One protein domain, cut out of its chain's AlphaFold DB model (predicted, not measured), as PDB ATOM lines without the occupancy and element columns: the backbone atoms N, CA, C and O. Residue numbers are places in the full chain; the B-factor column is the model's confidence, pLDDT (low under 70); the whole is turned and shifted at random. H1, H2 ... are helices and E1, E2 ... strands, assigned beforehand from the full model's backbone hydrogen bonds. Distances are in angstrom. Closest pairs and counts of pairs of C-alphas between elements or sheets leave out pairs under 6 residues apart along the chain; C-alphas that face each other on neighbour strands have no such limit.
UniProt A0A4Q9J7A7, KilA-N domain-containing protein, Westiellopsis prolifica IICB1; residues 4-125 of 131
ATOM      1  N   ASN A   4       2.275 -21.011  30.896       83.75
ATOM      2  CA  ASN A   4       2.276 -21.893  29.724       83.75
ATOM      3  C   ASN A   4       1.386 -21.362  28.579       83.75
ATOM      4  O   ASN A   4       1.811 -21.320  27.426       83.75
ATOM      5  N   LEU A   5       0.182 -20.871  28.878       82.12
ATOM      6  CA  LEU A   5      -0.736 -20.297  27.890       82.12
ATOM      7  C   LEU A   5      -0.268 -18.925  27.389       82.12
ATOM      8  O   LEU A   5      -0.630 -18.484  26.291       82.12
ATOM      9  N   LEU A   6       0.533 -18.219  28.192       86.38
ATOM     10  CA  LEU A   6       1.081 -16.918  27.830       86.38
ATOM     11  C   LEU A   6       2.219 -17.053  26.813       86.38
ATOM     12  O   LEU A   6       2.255 -16.287  25.847       86.38
ATOM     13  N   VAL A   7       3.104 -18.038  27.001       87.00
ATOM     14  CA  VAL A   7       4.238 -18.308  26.099       87.00
ATOM     15  C   VAL A   7       3.818 -18.943  24.770       87.00
ATOM     16  O   VAL A   7       4.554 -18.850  23.794       87.00
ATOM     17  N   GLN A   8       2.630 -19.546  24.704       79.75
ATOM     18  CA  GLN A   8       2.088 -20.102  23.467       79.75
ATOM     19  C   GLN A   8       1.579 -18.999  22.525       79.75
ATOM     20  O   GLN A   8       0.706 -18.195  22.880       79.75
ATOM     21  N   ASP A   9       2.102 -18.992  21.299       74.81
ATOM     22  CA  ASP A   9       1.602 -18.192  20.183       74.81
ATOM     23  C   ASP A   9       1.647 -19.016  18.887       74.81
ATOM     24  O   ASP A   9       2.715 -19.377  18.408       74.81
ATOM     25  N   SER A  10       0.477 -19.328  18.329       67.31
ATOM     26  CA  SER A  10       0.327 -20.064  17.066       67.31
ATOM     27  C   SER A  10       0.092 -19.150  15.858       67.31
ATOM     28  O   SER A  10      -0.176 -19.630  14.757       67.31
ATOM     29  N   THR A  11       0.164 -17.826  16.041       68.50
ATOM     30  CA  THR A  11      -0.138 -16.843  14.988       68.50
ATOM     31  C   THR A  11       1.017 -16.616  14.011       68.50
ATOM     32  O   THR A  11       0.838 -15.923  13.006       68.50
ATOM     33  N   ARG A  12       2.193 -17.194  14.282       75.12
ATOM     34  CA  ARG A  12       3.405 -17.086  13.460       75.12
ATOM     35  C   ARG A  12       4.140 -18.424  13.367       75.12
ATOM     36  O   ARG A  12       3.935 -19.309  14.190       75.12
ATOM     37  N   SER A  13       4.963 -18.560  12.326       78.19
ATOM     38  CA  SER A  13       5.792 -19.745  12.056       78.19
ATOM     39  C   SER A  13       7.288 -19.512  12.278       78.19
ATOM     40  O   SER A  13       8.056 -20.461  12.217       78.19
ATOM     41  N   ASP A  14       7.713 -18.260  12.460       77.31
ATOM     42  CA  ASP A  14       9.034 -17.901  12.959       77.31
ATOM     43  C   ASP A  14       8.915 -17.747  14.477       77.31
ATOM     44  O   ASP A  14       7.973 -17.114  14.938       77.31
ATOM     45  N   ASP A  15       9.830 -18.325  15.258       87.25
ATOM     46  CA  ASP A  15       9.734 -18.496  16.727       87.25
ATOM     47  C   ASP A  15       9.644 -17.190  17.557       87.25
ATOM     48  O   ASP A  15       9.858 -17.167  18.769       87.25
ATOM     49  N   TYR A  16       9.364 -16.061  16.914       93.25
ATOM     50  CA  TYR A  16       9.120 -14.778  17.531       93.25
ATOM     51  C   TYR A  16       7.902 -14.818  18.445       93.25
ATOM     52  O   TYR A  16       6.823 -15.301  18.111       93.25
ATOM     53  N   VAL A  17       8.068 -14.178  19.591       93.31
ATOM     54  CA  VAL A  17       7.087 -14.151  20.665       93.31
ATOM     55  C   VAL A  17       6.307 -12.845  20.619       93.31
ATOM     56  O   VAL A  17       6.878 -11.768  20.444       93.31
ATOM     57  N   ASN A  18       4.995 -12.903  20.830       94.00
ATOM     58  CA  ASN A  18       4.147 -11.717  20.909       94.00
ATOM     59  C   ASN A  18       4.348 -10.944  22.221       94.00
ATOM     60  O   ASN A  18       3.623 -11.115  23.207       94.00
ATOM     61  N   ALA A  19       5.317 -10.028  22.210       96.06
ATOM     62  CA  ALA A  19       5.595  -9.113  23.314       96.06
ATOM     63  C   ALA A  19       4.386  -8.246  23.681       96.06
ATOM     64  O   ALA A  19       4.225  -7.885  24.842       96.06
ATOM     65  N   THR A  20       3.509  -7.906  22.729       94.75
ATOM     66  CA  THR A  20       2.287  -7.154  23.054       94.75
ATOM     67  C   THR A  20       1.355  -7.957  23.960       94.75
ATOM     68  O   THR A  20       0.822  -7.385  24.909       94.75
ATOM     69  N   LYS A  21       1.173  -9.259  23.708       94.00
ATOM     70  CA  LYS A  21       0.380 -10.158  24.562       94.00
ATOM     71  C   LYS A  21       0.983 -10.245  25.964       94.00
ATOM     72  O   LYS A  21       0.260 -10.056  26.938       94.00
ATOM     73  N   TRP A  22       2.299 -10.452  26.056       96.12
ATOM     74  CA  TRP A  22       3.014 -10.516  27.334       96.12
ATOM     75  C   TRP A  22       2.878  -9.215  28.124       96.12
ATOM     76  O   TRP A  22       2.377  -9.224  29.242       96.12
ATOM     77  N   CYS A  23       3.230  -8.076  27.527       97.06
ATOM     78  CA  CYS A  23       3.154  -6.782  28.199       97.06
ATOM     79  C   CYS A  23       1.731  -6.456  28.685       97.06
ATOM     80  O   CYS A  23       1.571  -6.012  29.819       97.06
ATOM     81  N   LYS A  24       0.697  -6.740  27.876       95.12
ATOM     82  CA  LYS A  24      -0.708  -6.543  28.275       95.12
ATOM     83  C   LYS A  24      -1.083  -7.352  29.515       95.12
ATOM     84  O   LYS A  24      -1.747  -6.811  30.389       95.12
ATOM     85  N   TYR A  25      -0.650  -8.612  29.599       95.62
ATOM     86  CA  TYR A  25      -0.929  -9.474  30.752       95.62
ATOM     87  C   TYR A  25      -0.410  -8.871  32.067       95.62
ATOM     88  O   TYR A  25      -1.095  -8.918  33.082       95.62
ATOM     89  N   PHE A  26       0.767  -8.236  32.034       97.00
ATOM     90  CA  PHE A  26       1.392  -7.603  33.202       97.00
ATOM     91  C   PHE A  26       1.101  -6.097  33.331       97.00
ATOM     92  O   PHE A  26       1.803  -5.408  34.069       97.00
ATOM     93  N   ASN A  27       0.100  -5.563  32.618       97.44
ATOM     94  CA  ASN A  27      -0.244  -4.131  32.616       97.44
ATOM     95  C   ASN A  27       0.946  -3.201  32.302       97.44
ATOM     96  O   ASN A  27       1.093  -2.127  32.883       97.44
ATOM     97  N   LYS A  28       1.810  -3.622  31.376       97.94
ATOM     98  CA  LYS A  28       3.008  -2.903  30.925       97.94
ATOM     99  C   LYS A  28       2.952  -2.666  29.416       97.94
ATOM    100  O   LYS A  28       2.116  -3.231  28.708       97.94
ATOM    101  N   MET A  29       3.873  -1.866  28.881       97.56
ATOM    102  CA  MET A  29       3.994  -1.634  27.440       97.56
ATOM    103  C   MET A  29       5.387  -1.982  26.913       97.56
ATOM    104  O   MET A  29       6.408  -1.572  27.457       97.56
ATOM    105  N   TRP A  30       5.444  -2.638  25.745       97.50
ATOM    106  CA  TRP A  30       6.705  -2.865  25.015       97.50
ATOM    107  C   TRP A  30       7.506  -1.570  24.815       97.50
ATOM    108  O   TRP A  30       8.734  -1.555  24.892       97.50
ATOM    109  N   ALA A  31       6.800  -0.466  24.560       97.31
ATOM    110  CA  ALA A  31       7.418   0.828  24.325       97.31
ATOM    111  C   ALA A  31       8.179   1.365  25.548       97.31
ATOM    112  O   ALA A  31       9.114   2.136  25.342       97.31
ATOM    113  N   GLU A  32       7.789   0.990  26.769       98.38
ATOM    114  CA  GLU A  32       8.487   1.349  28.010       98.38
ATOM    115  C   GLU A  32       9.765   0.525  28.138       98.38
ATOM    116  O   GLU A  32      10.850   1.097  28.203       98.38
ATOM    117  N   PHE A  33       9.647  -0.802  28.032       98.44
ATOM    118  CA  PHE A  33      10.772  -1.736  28.095       98.44
ATOM    119  C   PHE A  33      11.900  -1.364  27.126       98.44
ATOM    120  O   PHE A  33      13.040  -1.158  27.536       98.44
ATOM    121  N   LYS A  34      11.595  -1.198  25.829       97.81
ATOM    122  CA  LYS A  34      12.637  -0.931  24.822       97.81
ATOM    123  C   LYS A  34      13.308   0.440  24.964       97.81
ATOM    124  O   LYS A  34      14.300   0.700  24.285       97.81
ATOM    125  N   ARG A  35      12.727   1.353  25.754       97.94
ATOM    126  CA  ARG A  35      13.271   2.698  25.993       97.94
ATOM    127  C   ARG A  35      14.255   2.735  27.157       97.94
ATOM    128  O   ARG A  35      15.018   3.698  27.227       97.94
ATOM    129  N   LEU A  36      14.273   1.711  28.007       98.50
ATOM    130  CA  LEU A  36      15.195   1.638  29.130       98.50
ATOM    131  C   LEU A  36      16.659   1.642  28.636       98.50
ATOM    132  O   LEU A  36      16.973   0.923  27.679       98.50
ATOM    133  N   PRO A  37      17.562   2.458  29.218       98.38
ATOM    134  CA  PRO A  37      18.938   2.608  28.730       98.38
ATOM    135  C   PRO A  37      19.709   1.286  28.614       98.38
ATOM    136  O   PRO A  37      20.391   1.037  27.617       98.38
ATOM    137  N   GLU A  38      19.569   0.416  29.607       98.12
ATOM    138  CA  GLU A  38      20.184  -0.904  29.671       98.12
ATOM    139  C   GLU A  38      19.632  -1.847  28.601       98.12
ATOM    140  O   GLU A  38      20.403  -2.559  27.952       98.12
ATOM    141  N   VAL A  39      18.325  -1.794  28.332       98.38
ATOM    142  CA  VAL A  39      17.692  -2.583  27.267       98.38
ATOM    143  C   VAL A  39      18.139  -2.079  25.901       98.38
ATOM    144  O   VAL A  39      18.469  -2.885  25.037       98.38
ATOM    145  N   ARG A  40      18.246  -0.761  25.696       98.31
ATOM    146  CA  ARG A  40      18.777  -0.187  24.445       98.31
ATOM    147  C   ARG A  40      20.209  -0.638  24.179       98.31
ATOM    148  O   ARG A  40      20.521  -1.041  23.060       98.31
ATOM    149  N   LYS A  41      21.065  -0.603  25.205       98.44
ATOM    150  CA  LYS A  41      22.449  -1.088  25.112       98.44
ATOM    151  C   LYS A  41      22.489  -2.583  24.789       98.44
ATOM    152  O   LYS A  41      23.261  -3.003  23.932       98.44
ATOM    153  N   TRP A  42      21.640  -3.373  25.441       98.44
ATOM    154  CA  TRP A  42      21.554  -4.810  25.202       98.44
ATOM    155  C   TRP A  42      21.053  -5.137  23.787       98.44
ATOM    156  O   TRP A  42      21.654  -5.963  23.109       98.44
ATOM    157  N   LEU A  43      20.014  -4.449  23.298       98.25
ATOM    158  CA  LEU A  43      19.490  -4.615  21.938       98.25
ATOM    159  C   LEU A  43      20.538  -4.256  20.877       98.25
ATOM    160  O   LEU A  43      20.656  -4.958  19.879       98.25
ATOM    161  N   ALA A  44      21.342  -3.212  21.107       97.69
ATOM    162  CA  ALA A  44      22.454  -2.876  20.220       97.69
ATOM    163  C   ALA A  44      23.518  -3.991  20.177       97.69
ATOM    164  O   ALA A  44      24.003  -4.344  19.102       97.69
ATOM    165  N   ALA A  45      23.845  -4.588  21.330       98.31
ATOM    166  CA  ALA A  45      24.751  -5.735  21.394       98.31
ATOM    167  C   ALA A  45      24.165  -6.976  20.696       98.31
ATOM    168  O   ALA A  45      24.888  -7.673  19.986       98.31
ATOM    169  N   PHE A  46      22.858  -7.221  20.844       98.19
ATOM    170  CA  PHE A  46      22.147  -8.272  20.116       98.19
ATOM    171  C   PHE A  46      22.277  -8.076  18.601       98.19
ATOM    172  O   PHE A  46      22.738  -8.981  17.913       98.19
ATOM    173  N   THR A  47      21.945  -6.889  18.081       97.25
ATOM    174  CA  THR A  47      22.047  -6.599  16.642       97.25
ATOM    175  C   THR A  47      23.477  -6.772  16.134       97.25
ATOM    176  O   THR A  47      23.686  -7.398  15.101       97.25
ATOM    177  N   SER A  48      24.473  -6.295  16.885       97.75
ATOM    178  CA  SER A  48      25.886  -6.470  16.531       97.75
ATOM    179  C   SER A  48      26.287  -7.949  16.422       97.75
ATOM    180  O   SER A  48      26.974  -8.344  15.484       97.75
ATOM    181  N   LYS A  49      25.809  -8.794  17.347       97.88
ATOM    182  CA  LYS A  49      26.128 -10.228  17.381       97.88
ATOM    183  C   LYS A  49      25.376 -11.052  16.329       97.88
ATOM    184  O   LYS A  49      25.926 -12.026  15.828       97.88
ATOM    185  N   HIS A  50      24.124 -10.703  16.038       95.81
ATOM    186  CA  HIS A  50      23.216 -11.513  15.215       95.81
ATOM    187  C   HIS A  50      23.006 -10.965  13.789       95.81
ATOM    188  O   HIS A  50      22.296 -11.580  12.992       95.81
ATOM    189  N   GLY A  51      23.636  -9.839  13.439       94.56
ATOM    190  CA  GLY A  51      23.618  -9.275  12.090       94.56
ATOM    191  C   GLY A  51      22.214  -8.863  11.646       94.56
ATOM    192  O   GLY A  51      21.563  -8.043  12.291       94.56
ATOM    193  N   ASN A  52      21.745  -9.443  10.538       94.06
ATOM    194  CA  ASN A  52      20.468  -9.087   9.913       94.06
ATOM    195  C   ASN A  52      19.234  -9.705  10.591       94.06
ATOM    196  O   ASN A  52      18.129  -9.502  10.098       94.06
ATOM    197  N   ILE A  53      19.389 -10.452  11.690       95.56
ATOM    198  CA  ILE A  53      18.253 -10.990  12.449       95.56
ATOM    199  C   ILE A  53      17.617  -9.846  13.259       95.56
ATOM    200  O   ILE A  53      18.269  -9.307  14.162       95.56
ATOM    201  N   PRO A  54      16.353  -9.466  12.991       96.19
ATOM    202  CA  PRO A  54      15.702  -8.403  13.743       96.19
ATOM    203  C   PRO A  54      15.538  -8.777  15.227       96.19
ATOM    204  O   PRO A  54      15.117  -9.881  15.552       96.19
ATOM    205  N   PRO A  55      15.804  -7.878  16.186       97.56
ATOM    206  CA  PRO A  55      15.452  -8.151  17.579       97.56
ATOM    207  C   PRO A  55      13.930  -8.147  17.793       97.56
ATOM    208  O   PRO A  55      13.417  -8.807  18.697       97.56
ATOM    209  N   PHE A  56      13.199  -7.373  16.991       97.12
ATOM    210  CA  PHE A  56      11.747  -7.284  17.042       97.12
ATOM    211  C   PHE A  56      11.172  -6.717  15.744       97.12
ATOM    212  O   PHE A  56      11.836  -5.982  15.018       97.12
ATOM    213  N   GLU A  57       9.893  -6.989  15.520       95.19
ATOM    214  CA  GLU A  57       9.073  -6.449  14.443       95.19
ATOM    215  C   GLU A  57       7.795  -5.854  15.028       95.19
ATOM    216  O   GLU A  57       7.259  -6.347  16.021       95.19
ATOM    217  N   THR A  58       7.267  -4.802  14.410       94.62
ATOM    218  CA  THR A  58       5.959  -4.244  14.775       94.62
ATOM    219  C   THR A  58       5.046  -4.276  13.564       94.62
ATOM    220  O   THR A  58       5.407  -3.784  12.498       94.62
ATOM    221  N   ARG A  59       3.859  -4.857  13.734       91.19
ATOM    222  CA  ARG A  59       2.832  -4.963  12.695       91.19
ATOM    223  C   ARG A  59       1.606  -4.152  13.097       91.19
ATOM    224  O   ARG A  59       1.188  -4.198  14.253       91.19
ATOM    225  N   SER A  60       1.029  -3.436  12.139       88.69
ATOM    226  CA  SER A  60      -0.231  -2.699  12.309       88.69
ATOM    227  C   SER A  60      -1.417  -3.519  11.789       88.69
ATOM    228  O   SER A  60      -1.235  -4.423  10.979       88.69
ATOM    229  N   GLY A  61      -2.637  -3.183  12.219       82.56
ATOM    230  CA  GLY A  61      -3.873  -3.800  11.721       82.56
ATOM    231  C   GLY A  61      -4.356  -5.011  12.527       82.56
ATOM    232  O   GLY A  61      -3.973  -5.213  13.681       82.56
ATOM    233  N   LYS A  62      -5.260  -5.802  11.936       76.69
ATOM    234  CA  LYS A  62      -5.853  -6.989  12.576       76.69
ATOM    235  C   LYS A  62      -4.778  -8.068  12.747       76.69
ATOM    236  O   LYS A  62      -4.152  -8.462  11.772       76.69
ATOM    237  N   GLY A  63      -4.557  -8.516  13.984       73.19
ATOM    238  CA  GLY A  63      -3.405  -9.368  14.321       73.19
ATOM    239  C   GLY A  63      -2.082  -8.597  14.446       73.19
ATOM    240  O   GLY A  63      -1.016  -9.201  14.450       73.19
ATOM    241  N   GLY A  64      -2.140  -7.264  14.525       85.88
ATOM    242  CA  GLY A  64      -0.985  -6.419  14.799       85.88
ATOM    243  C   GLY A  64      -0.454  -6.579  16.225       85.88
ATOM    244  O   GLY A  64      -1.132  -7.071  17.130       85.88
ATOM    245  N   GLY A  65       0.776  -6.124  16.427       92.44
ATOM    246  CA  GLY A  65       1.506  -6.264  17.679       92.44
ATOM    247  C   GLY A  65       3.007  -6.139  17.474       92.44
ATOM    248  O   GLY A  65       3.501  -6.054  16.346       92.44
ATOM    249  N   THR A  66       3.733  -6.126  18.585       95.62
ATOM    250  CA  THR A  66       5.178  -6.304  18.595       95.62
ATOM    251  C   THR A  66       5.490  -7.776  18.790       95.62
ATOM    252  O   THR A  66       5.063  -8.378  19.775       95.62
ATOM    253  N   TYR A  67       6.299  -8.305  17.886       95.00
ATOM    254  CA  TYR A  67       6.852  -9.645  17.944       95.00
ATOM    255  C   TYR A  67       8.352  -9.538  18.167       95.00
ATOM    256  O   TYR A  67       9.008  -8.745  17.498       95.00
ATOM    257  N   VAL A  68       8.897 -10.282  19.119       96.69
ATOM    258  CA  VAL A  68      10.298 -10.184  19.539       96.69
ATOM    259  C   VAL A  68      11.004 -11.518  19.346       96.69
ATOM    260  O   VAL A  68      10.406 -12.570  19.551       96.69
ATOM    261  N   HIS A  69      12.283 -11.476  18.991       96.44
ATOM    262  CA  HIS A  69      13.128 -12.665  18.928       96.44
ATOM    263  C   HIS A  69      13.141 -13.405  20.291       96.44
ATOM    264  O   HIS A  69      13.125 -12.726  21.323       96.44
ATOM    265  N   PRO A  70      13.248 -14.751  20.357       95.25
ATOM    266  CA  PRO A  70      13.224 -15.508  21.619       95.25
ATOM    267  C   PRO A  70      14.154 -14.980  22.720       95.25
ATOM    268  O   PRO A  70      13.738 -14.812  23.862       95.25
ATOM    269  N   LEU A  71      15.400 -14.626  22.387       96.75
ATOM    270  CA  LEU A  71      16.335 -14.047  23.368       96.75
ATOM    271  C   LEU A  71      15.876 -12.681  23.909       96.75
ATOM    272  O   LEU A  71      16.112 -12.361  25.072       96.75
ATOM    273  N   VAL A  72      15.205 -11.880  23.080       98.00
ATOM    274  CA  VAL A  72      14.607 -10.606  23.500       98.00
ATOM    275  C   VAL A  72      13.378 -10.874  24.371       98.00
ATOM    276  O   VAL A  72      13.165 -10.150  25.338       98.00
ATOM    277  N   ALA A  73      12.609 -11.931  24.085       97.00
ATOM    278  CA  ALA A  73      11.496 -12.374  24.922       97.00
ATOM    279  C   ALA A  73      11.973 -12.790  26.321       97.00
ATOM    280  O   ALA A  73      11.425 -12.311  27.307       97.00
ATOM    281  N   ILE A  74      13.042 -13.589  26.429       97.25
ATOM    282  CA  ILE A  74      13.634 -13.969  27.725       97.25
ATOM    283  C   ILE A  74      14.036 -12.718  28.518       97.25
ATOM    284  O   ILE A  74      13.699 -12.592  29.691       97.25
ATOM    285  N   LYS A  75      14.687 -11.741  27.868       98.19
ATOM    286  CA  LYS A  75      15.030 -10.476  28.533       98.19
ATOM    287  C   LYS A  75      13.807  -9.624  28.896       98.19
ATOM    288  O   LYS A  75      13.844  -8.873  29.865       98.19
ATOM    289  N   LEU A  76      12.730  -9.714  28.122       98.44
ATOM    290  CA  LEU A  76      11.465  -9.063  28.445       98.44
ATOM    291  C   LEU A  76      10.809  -9.712  29.675       98.44
ATOM    292  O   LEU A  76      10.320  -8.975  30.525       98.44
ATOM    293  N   ALA A  77      10.831 -11.044  29.804       98.06
ATOM    294  CA  ALA A  77      10.286 -11.758  30.965       98.06
ATOM    295  C   ALA A  77      10.894 -11.256  32.285       98.06
ATOM    296  O   ALA A  77      10.138 -10.910  33.192       98.06
ATOM    297  N   GLU A  78      12.224 -11.091  32.323       97.88
ATOM    298  CA  GLU A  78      12.995 -10.500  33.436       97.88
ATOM    299  C   GLU A  78      12.402  -9.175  33.937       97.88
ATOM    300  O   GLU A  78      12.287  -8.937  35.137       97.88
ATOM    301  N   TRP A  79      11.990  -8.304  33.014       98.50
ATOM    302  CA  TRP A  79      11.431  -6.995  33.352       98.50
ATOM    303  C   TRP A  79       9.931  -7.028  33.690       98.50
ATOM    304  O   TRP A  79       9.414  -6.131  34.367       98.50
ATOM    305  N   LEU A  80       9.203  -8.027  33.185       98.19
ATOM    306  CA  LEU A  80       7.759  -8.140  33.373       98.19
ATOM    307  C   LEU A  80       7.399  -8.606  34.788       98.19
ATOM    308  O   LEU A  80       6.535  -7.987  35.411       98.19
ATOM    309  N   SER A  81       8.040  -9.671  35.278       97.75
ATOM    310  CA  SER A  81       7.800 -10.255  36.607       97.75
ATOM    311  C   SER A  81       8.953 -11.200  36.985       97.75
ATOM    312  O   SER A  81       9.330 -12.032  36.158       97.75
ATOM    313  N   PRO A  82       9.477 -11.133  38.224       97.75
ATOM    314  CA  PRO A  82      10.467 -12.094  38.714       97.75
ATOM    315  C   PRO A  82       9.989 -13.551  38.634       97.75
ATOM    316  O   PRO A  82      10.749 -14.436  38.257       97.75
ATOM    317  N   GLU A  83       8.719 -13.809  38.940       97.25
ATOM    318  CA  GLU A  83       8.124 -15.146  38.880       97.25
ATOM    319  C   GLU A  83       8.075 -15.670  37.441       97.25
ATOM    320  O   GLU A  83       8.356 -16.840  37.183       97.25
ATOM    321  N   PHE A  84       7.748 -14.796  36.486       96.50
ATOM    322  CA  PHE A  84       7.711 -15.165  35.076       96.50
ATOM    323  C   PHE A  84       9.109 -15.396  34.491       96.50
ATOM    324  O   PHE A  84       9.311 -16.313  33.697       96.50
ATOM    325  N   ASP A  85      10.084 -14.594  34.912       97.50
ATOM    326  CA  ASP A  85      11.493 -14.779  34.576       97.50
ATOM    327  C   ASP A  85      12.027 -16.136  35.043       97.50
ATOM    328  O   ASP A  85      12.637 -16.869  34.259       97.50
ATOM    329  N   ILE A  86      11.742 -16.497  36.299       97.62
ATOM    330  CA  ILE A  86      12.103 -17.799  36.867       97.62
ATOM    331  C   ILE A  86      11.473 -18.920  36.040       97.62
ATOM    332  O   ILE A  86      12.205 -19.783  35.568       97.62
ATOM    333  N   TYR A  87      10.168 -18.856  35.762       95.44
ATOM    334  CA  TYR A  87       9.470 -19.861  34.951       95.44
ATOM    335  C   TYR A  87      10.126 -20.087  33.573       95.44
ATOM    336  O   TYR A  87      10.366 -21.223  33.152       95.44
ATOM    337  N   VAL A  88      10.464 -19.006  32.860       95.38
ATOM    338  CA  VAL A  88      11.118 -19.108  31.544       95.38
ATOM    339  C   VAL A  88      12.513 -19.734  31.669       95.38
ATOM    340  O   VAL A  88      12.880 -20.597  30.869       95.38
ATOM    341  N   LYS A  89      13.292 -19.345  32.684       96.31
ATOM    342  CA  LYS A  89      14.643 -19.880  32.932       96.31
ATOM    343  C   LYS A  89      14.627 -21.329  33.421       96.31
ATOM    344  O   LYS A  89      15.528 -22.094  33.075       96.31
ATOM    345  N   GLU A  90      13.599 -21.738  34.155       96.19
ATOM    346  CA  GLU A  90      13.410 -23.117  34.608       96.19
ATOM    347  C   GLU A  90      13.246 -24.085  33.439       96.19
ATOM    348  O   GLU A  90      13.721 -25.211  33.521       96.19
ATOM    349  N   THR A  91      12.699 -23.643  32.303       94.25
ATOM    350  CA  THR A  91      12.667 -24.473  31.087       94.25
ATOM    351  C   THR A  91      14.084 -24.845  30.624       94.25
ATOM    352  O   THR A  91      14.349 -25.993  30.272       94.25
ATOM    353  N   PHE A  92      15.030 -23.903  30.671       95.69
ATOM    354  CA  PHE A  92      16.433 -24.184  30.349       95.69
ATOM    355  C   PHE A  92      17.112 -25.052  31.416       95.69
ATOM    356  O   PHE A  92      17.899 -25.934  31.082       95.69
ATOM    357  N   LYS A  93      16.783 -24.845  32.697       97.75
ATOM    358  CA  LYS A  93      17.245 -25.716  33.786       97.75
ATOM    359  C   LYS A  93      16.798 -27.169  33.565       97.75
ATOM    360  O   LYS A  93      17.642 -28.055  33.595       97.75
ATOM    361  N   ARG A  94      15.514 -27.392  33.267       97.06
ATOM    362  CA  ARG A  94      14.942 -28.714  32.955       97.06
ATOM    363  C   ARG A  94      15.655 -29.377  31.773       97.06
ATOM    364  O   ARG A  94      15.978 -30.558  31.832       97.06
ATOM    365  N   TYR A  95      15.982 -28.600  30.736       96.12
ATOM    366  CA  TYR A  95      16.808 -29.079  29.623       96.12
ATOM    367  C   TYR A  95      18.191 -29.574  30.083       96.12
ATOM    368  O   TYR A  95      18.610 -30.656  29.676       96.12
ATOM    369  N   LEU A  96      18.894 -28.825  30.940       96.88
ATOM    370  CA  LEU A  96      20.204 -29.240  31.465       96.88
ATOM    371  C   LEU A  96      20.128 -30.502  32.332       96.88
ATOM    372  O   LEU A  96      21.076 -31.280  32.362       96.88
ATOM    373  N   GLU A  97      19.014 -30.695  33.032       97.44
ATOM    374  CA  GLU A  97      18.767 -31.869  33.873       97.44
ATOM    375  C   GLU A  97      18.382 -33.115  33.065       97.44
ATOM    376  O   GLU A  97      18.312 -34.205  33.626       97.44
ATOM    377  N   GLY A  98      18.162 -32.975  31.752       95.56
ATOM    378  CA  GLY A  98      17.691 -34.070  30.911       95.56
ATOM    379  C   GLY A  98      16.269 -34.505  31.266       95.56
ATOM    380  O   GLY A  98      15.953 -35.688  31.161       95.56
ATOM    381  N   ASP A  99      15.428 -33.567  31.710       96.00
ATOM    382  CA  ASP A  99      14.040 -33.835  32.079       96.00
ATOM    383  C   ASP A  99      13.254 -34.401  30.881       96.00
ATOM    384  O   ASP A  99      13.017 -33.716  29.880       96.00
ATOM    385  N   VAL A 100      12.853 -35.669  30.981       94.38
ATOM    386  CA  VAL A 100      12.100 -36.372  29.934       94.38
ATOM    387  C   VAL A 100      10.682 -35.834  29.782       94.38
ATOM    388  O   VAL A 100      10.151 -35.850  28.670       94.38
ATOM    389  N   ASP A 101      10.094 -35.287  30.845       93.38
ATOM    390  CA  ASP A 101       8.748 -34.718  30.799       93.38
ATOM    391  C   ASP A 101       8.745 -33.437  29.961       93.38
ATOM    392  O   ASP A 101       7.805 -33.190  29.209       93.38
ATOM    393  N   LEU A 102       9.846 -32.671  29.968       93.25
ATOM    394  CA  LEU A 102      10.004 -31.524  29.068       93.25
ATOM    395  C   LEU A 102       9.953 -31.959  27.594       93.25
ATOM    396  O   LEU A 102       9.362 -31.270  26.761       93.25
ATOM    397  N   ALA A 103      10.557 -33.100  27.254       89.69
ATOM    398  CA  ALA A 103      10.497 -33.631  25.895       89.69
ATOM    399  C   ALA A 103       9.068 -34.060  25.521       89.69
ATOM    400  O   ALA A 103       8.623 -33.766  24.410       89.69
ATOM    401  N   VAL A 104       8.339 -34.693  26.447       90.12
ATOM    402  CA  VAL A 104       6.927 -35.064  26.257       90.12
ATOM    403  C   VAL A 104       6.066 -33.820  26.035       90.12
ATOM    404  O   VAL A 104       5.367 -33.748  25.030       90.12
ATOM    405  N   GLU A 105       6.189 -32.798  26.883       89.00
ATOM    406  CA  GLU A 105       5.458 -31.530  26.748       89.00
ATOM    407  C   GLU A 105       5.720 -30.848  25.393       89.00
ATOM    408  O   GLU A 105       4.808 -30.309  24.756       89.00
ATOM    409  N   ILE A 106       6.972 -30.868  24.919       87.62
ATOM    410  CA  ILE A 106       7.336 -30.320  23.605       87.62
ATOM    411  C   ILE A 106       6.666 -31.114  22.479       87.62
ATOM    412  O   ILE A 106       6.168 -30.502  21.531       87.62
ATOM    413  N   LEU A 107       6.644 -32.448  22.573       86.12
ATOM    414  CA  LEU A 107       6.012 -33.324  21.584       86.12
ATOM    415  C   LEU A 107       4.491 -33.157  21.554       86.12
ATOM    416  O   LEU A 107       3.920 -33.078  20.472       86.12
ATOM    417  N   GLU A 108       3.846 -33.049  22.715       85.12
ATOM    418  CA  GLU A 108       2.403 -32.803  22.826       85.12
ATOM    419  C   GLU A 108       2.001 -31.448  22.237       85.12
ATOM    420  O   GLU A 108       0.918 -31.299  21.671       85.12
ATOM    421  N   ARG A 109       2.885 -30.448  22.339       79.88
ATOM    422  CA  ARG A 109       2.675 -29.123  21.748       79.88
ATOM    423  C   ARG A 109       2.952 -29.086  20.244       79.88
ATOM    424  O   ARG A 109       2.422 -28.216  19.549       79.88
ATOM    425  N   ALA A 110       3.839 -29.943  19.746       79.56
ATOM    426  CA  ALA A 110       4.238 -29.940  18.348       79.56
ATOM    427  C   ALA A 110       3.070 -30.357  17.445       79.56
ATOM    428  O   ALA A 110       2.248 -31.203  17.797       79.56
ATOM    429  N   LYS A 111       2.992 -29.766  16.248       73.06
ATOM    430  CA  LYS A 111       1.977 -30.189  15.284       73.06
ATOM    431  C   LYS A 111       2.277 -31.624  14.823       73.06
ATOM    432  O   LYS A 111       3.456 -31.955  14.651       73.06
ATOM    433  N   PRO A 112       1.259 -32.470  14.583       74.69
ATOM    434  CA  PRO A 112       1.470 -33.869  14.204       74.69
ATOM    435  C   PRO A 112       2.419 -34.055  13.009       74.69
ATOM    436  O   PRO A 112       3.222 -34.987  12.996       74.69
ATOM    437  N   GLU A 113       2.378 -33.147  12.032       72.44
ATOM    438  CA  GLU A 113       3.256 -33.154  10.860       72.44
ATOM    439  C   GLU A 113       4.744 -32.935  11.189       72.44
ATOM    440  O   GLU A 113       5.613 -33.528  10.547       72.44
ATOM    441  N   ASP A 114       5.053 -32.119  12.198       74.94
ATOM    442  CA  ASP A 114       6.426 -31.821  12.617       74.94
ATOM    443  C   ASP A 114       7.000 -32.966  13.461       74.94
ATOM    444  O   ASP A 114       8.186 -33.310  13.354       74.94
ATOM    445  N   VAL A 115       6.134 -33.616  14.247       73.94
ATOM    446  CA  VAL A 115       6.463 -34.840  14.985       73.94
ATOM    447  C   VAL A 115       6.777 -35.976  14.009       73.94
ATOM    448  O   VAL A 115       7.812 -36.625  14.153       73.94
ATOM    449  N   ALA A 116       5.949 -36.183  12.980       70.44
ATOM    450  CA  ALA A 116       6.152 -37.235  11.979       70.44
ATOM    451  C   ALA A 116       7.498 -37.093  11.241       70.44
ATOM    452  O   ALA A 116       8.297 -38.028  11.243       70.44
ATOM    453  N   LYS A 117       7.816 -35.896  10.726       69.88
ATOM    454  CA  LYS A 117       9.113 -35.613  10.075       69.88
ATOM    455  C   LYS A 117      10.310 -35.832  11.000       69.88
ATOM    456  O   LYS A 117      11.398 -36.200  10.555       69.88
ATOM    457  N   SER A 118      10.143 -35.555  12.292       72.94
ATOM    458  CA  SER A 118      11.202 -35.767  13.281       72.94
ATOM    459  C   SER A 118      11.428 -37.251  13.566       72.94
ATOM    460  O   SER A 118      12.581 -37.656  13.698       72.94
ATOM    461  N   ARG A 119      10.366 -38.067  13.589       74.12
ATOM    462  CA  ARG A 119      10.462 -39.531  13.732       74.12
ATOM    463  C   ARG A 119      11.167 -40.171  12.538       74.12
ATOM    464  O   ARG A 119      12.120 -40.912  12.749       74.12
ATOM    465  N   GLU A 120      10.802 -39.790  11.312       73.94
ATOM    466  CA  GLU A 120      11.458 -40.276  10.084       73.94
ATOM    467  C   GLU A 120      12.969 -39.988  10.073       73.94
ATOM    468  O   GLU A 120      13.770 -40.841   9.696       73.94
ATOM    469  N   ARG A 121      13.389 -38.803  10.541       72.69
ATOM    470  CA  ARG A 121      14.813 -38.452  10.689       72.69
ATOM    471  C   ARG A 121      15.548 -39.337  11.696       72.69
ATOM    472  O   ARG A 121      16.696 -39.697  11.450       72.69
ATOM    473  N   ILE A 122      14.923 -39.646  12.832       75.44
ATOM    474  CA  ILE A 122      15.527 -40.490  13.874       75.44
ATOM    475  C   ILE A 122      15.675 -41.926  13.360       75.44
ATOM    476  O   ILE A 122      16.748 -42.506  13.479       75.44
ATOM    477  N   GLU A 123      14.630 -42.465  12.734       74.88
ATOM    478  CA  GLU A 123      14.617 -43.822  12.174       74.88
ATOM    479  C   GLU A 123      15.551 -43.971  10.958       74.88
ATOM    480  O   GLU A 123      16.117 -45.040  10.739       74.88
ATOM    481  N   GLY A 124      15.757 -42.898  10.187       63.62
ATOM    482  CA  GLY A 124      16.638 -42.871   9.016       63.62
ATOM    483  C   GLY A 124      18.124 -42.610   9.300       63.62
ATOM    484  O   GLY A 124      18.918 -42.648   8.362       63.62
ATOM    485  N   THR A 125      18.527 -42.331  10.548       56.81
ATOM    486  CA  THR A 125      19.945 -42.126  10.899       56.81
ATOM    487  C   THR A 125      20.579 -43.480  11.247       56.81
ATOM    488  O   THR A 125      20.194 -44.070  12.258       56.81
TER     489      THR A 125
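What this domain is: This is residues 4 to 125 of the 131 residues of the protein "KilA-N domain-containing protein" of Westiellopsis prolifica IICB1 (UniProt A0A4Q9J7A7). A head of helices H2, H3, H4 and H5 with the small strand hairpin E1 and E2 makes one end of the model, and H6, H7 and H8 lead away from it as a crooked arm. The arm makes the length, and residues 116 to 125 stick out at its far end. The printed part has 122 residues with eight named helices and two named strands, in the order H1 H2 H3 H4 E1 E2 H5 H6 H7 H8; the two strands form an antiparallel sheet, and the class is mostly helix. It is only just compact, close to loose, with a radius of gyration of the C-alphas of 16.4 A and spans of 49 by 33 by 30 A.

How they stand to each other: H1, residues 4 to 7, and the hub H2, residues 19 to 25, only just touch, with 3 pairs of C-alphas within 8 A, the closest being Leu 6 and Trp 22 at 6.7 A. H2 and H3, residues 30 to 33, also only just touch, with 3 such pairs, the closest being Cys 23 and Trp 30 at 6.2 A. E1, residues 56 to 59, and E2, residues 65 to 68, form a hairpin at 163 degrees; N 57 and O 67 are 2.8 A apart, within hydrogen-bond range. Residues 17 to 18 pair antiparallel with residues 67 to 68 of E2. H4, residues 37 to 50, and H5, residues 70 to 80, are close but not clearly touching, with the closest C-alphas, Leu 43 and Val 72, 7.9 A apart. H5 and H6, residues 82 to 96, form a helical hairpin at a steep tilt of 37 degrees, only just past shallow; H6 touches H5 with residues 84 to 89 alone, Glu 78 and Asp 85 having the closest C-alphas at 4.7 A. H6 and H7, residues 100 to 109, only just touch, with 3 pairs of C-alphas within 8 A, the closest being Arg 94 and Leu 102 at 6.9 A. H7 and H8, residues 112 to 123, are close but not clearly touching; the closest C-alphas, Leu 107 and Val 115, are 6.8 A apart. Every O i to N i+4 pair is within hydrogen-bond range in H2, H4, H7 and H8, against 6 of 7 in H5 and 10 of 11 in H6; H1 and H3 are too short for such a pair.

Where its parts are: H1 begins at C-alpha 4 (2.276, -21.893, 29.724). H4 measures 20.0 A and H6 21.0 A from first to last C-alpha, and H8, 16.6 A, ends at C-alpha 123 (14.617, -43.822, 12.174).

The domain as a whole: The C-alphas farthest apart, Pro 37 and Gly 124, are 49.6 A apart. The printed part has no cut, and the link from H1 to H2 is long, with 11 residues. The mean pLDDT of the printed part is 90.4; residues 10 to 11, 117 and 124 to 125 are under 70.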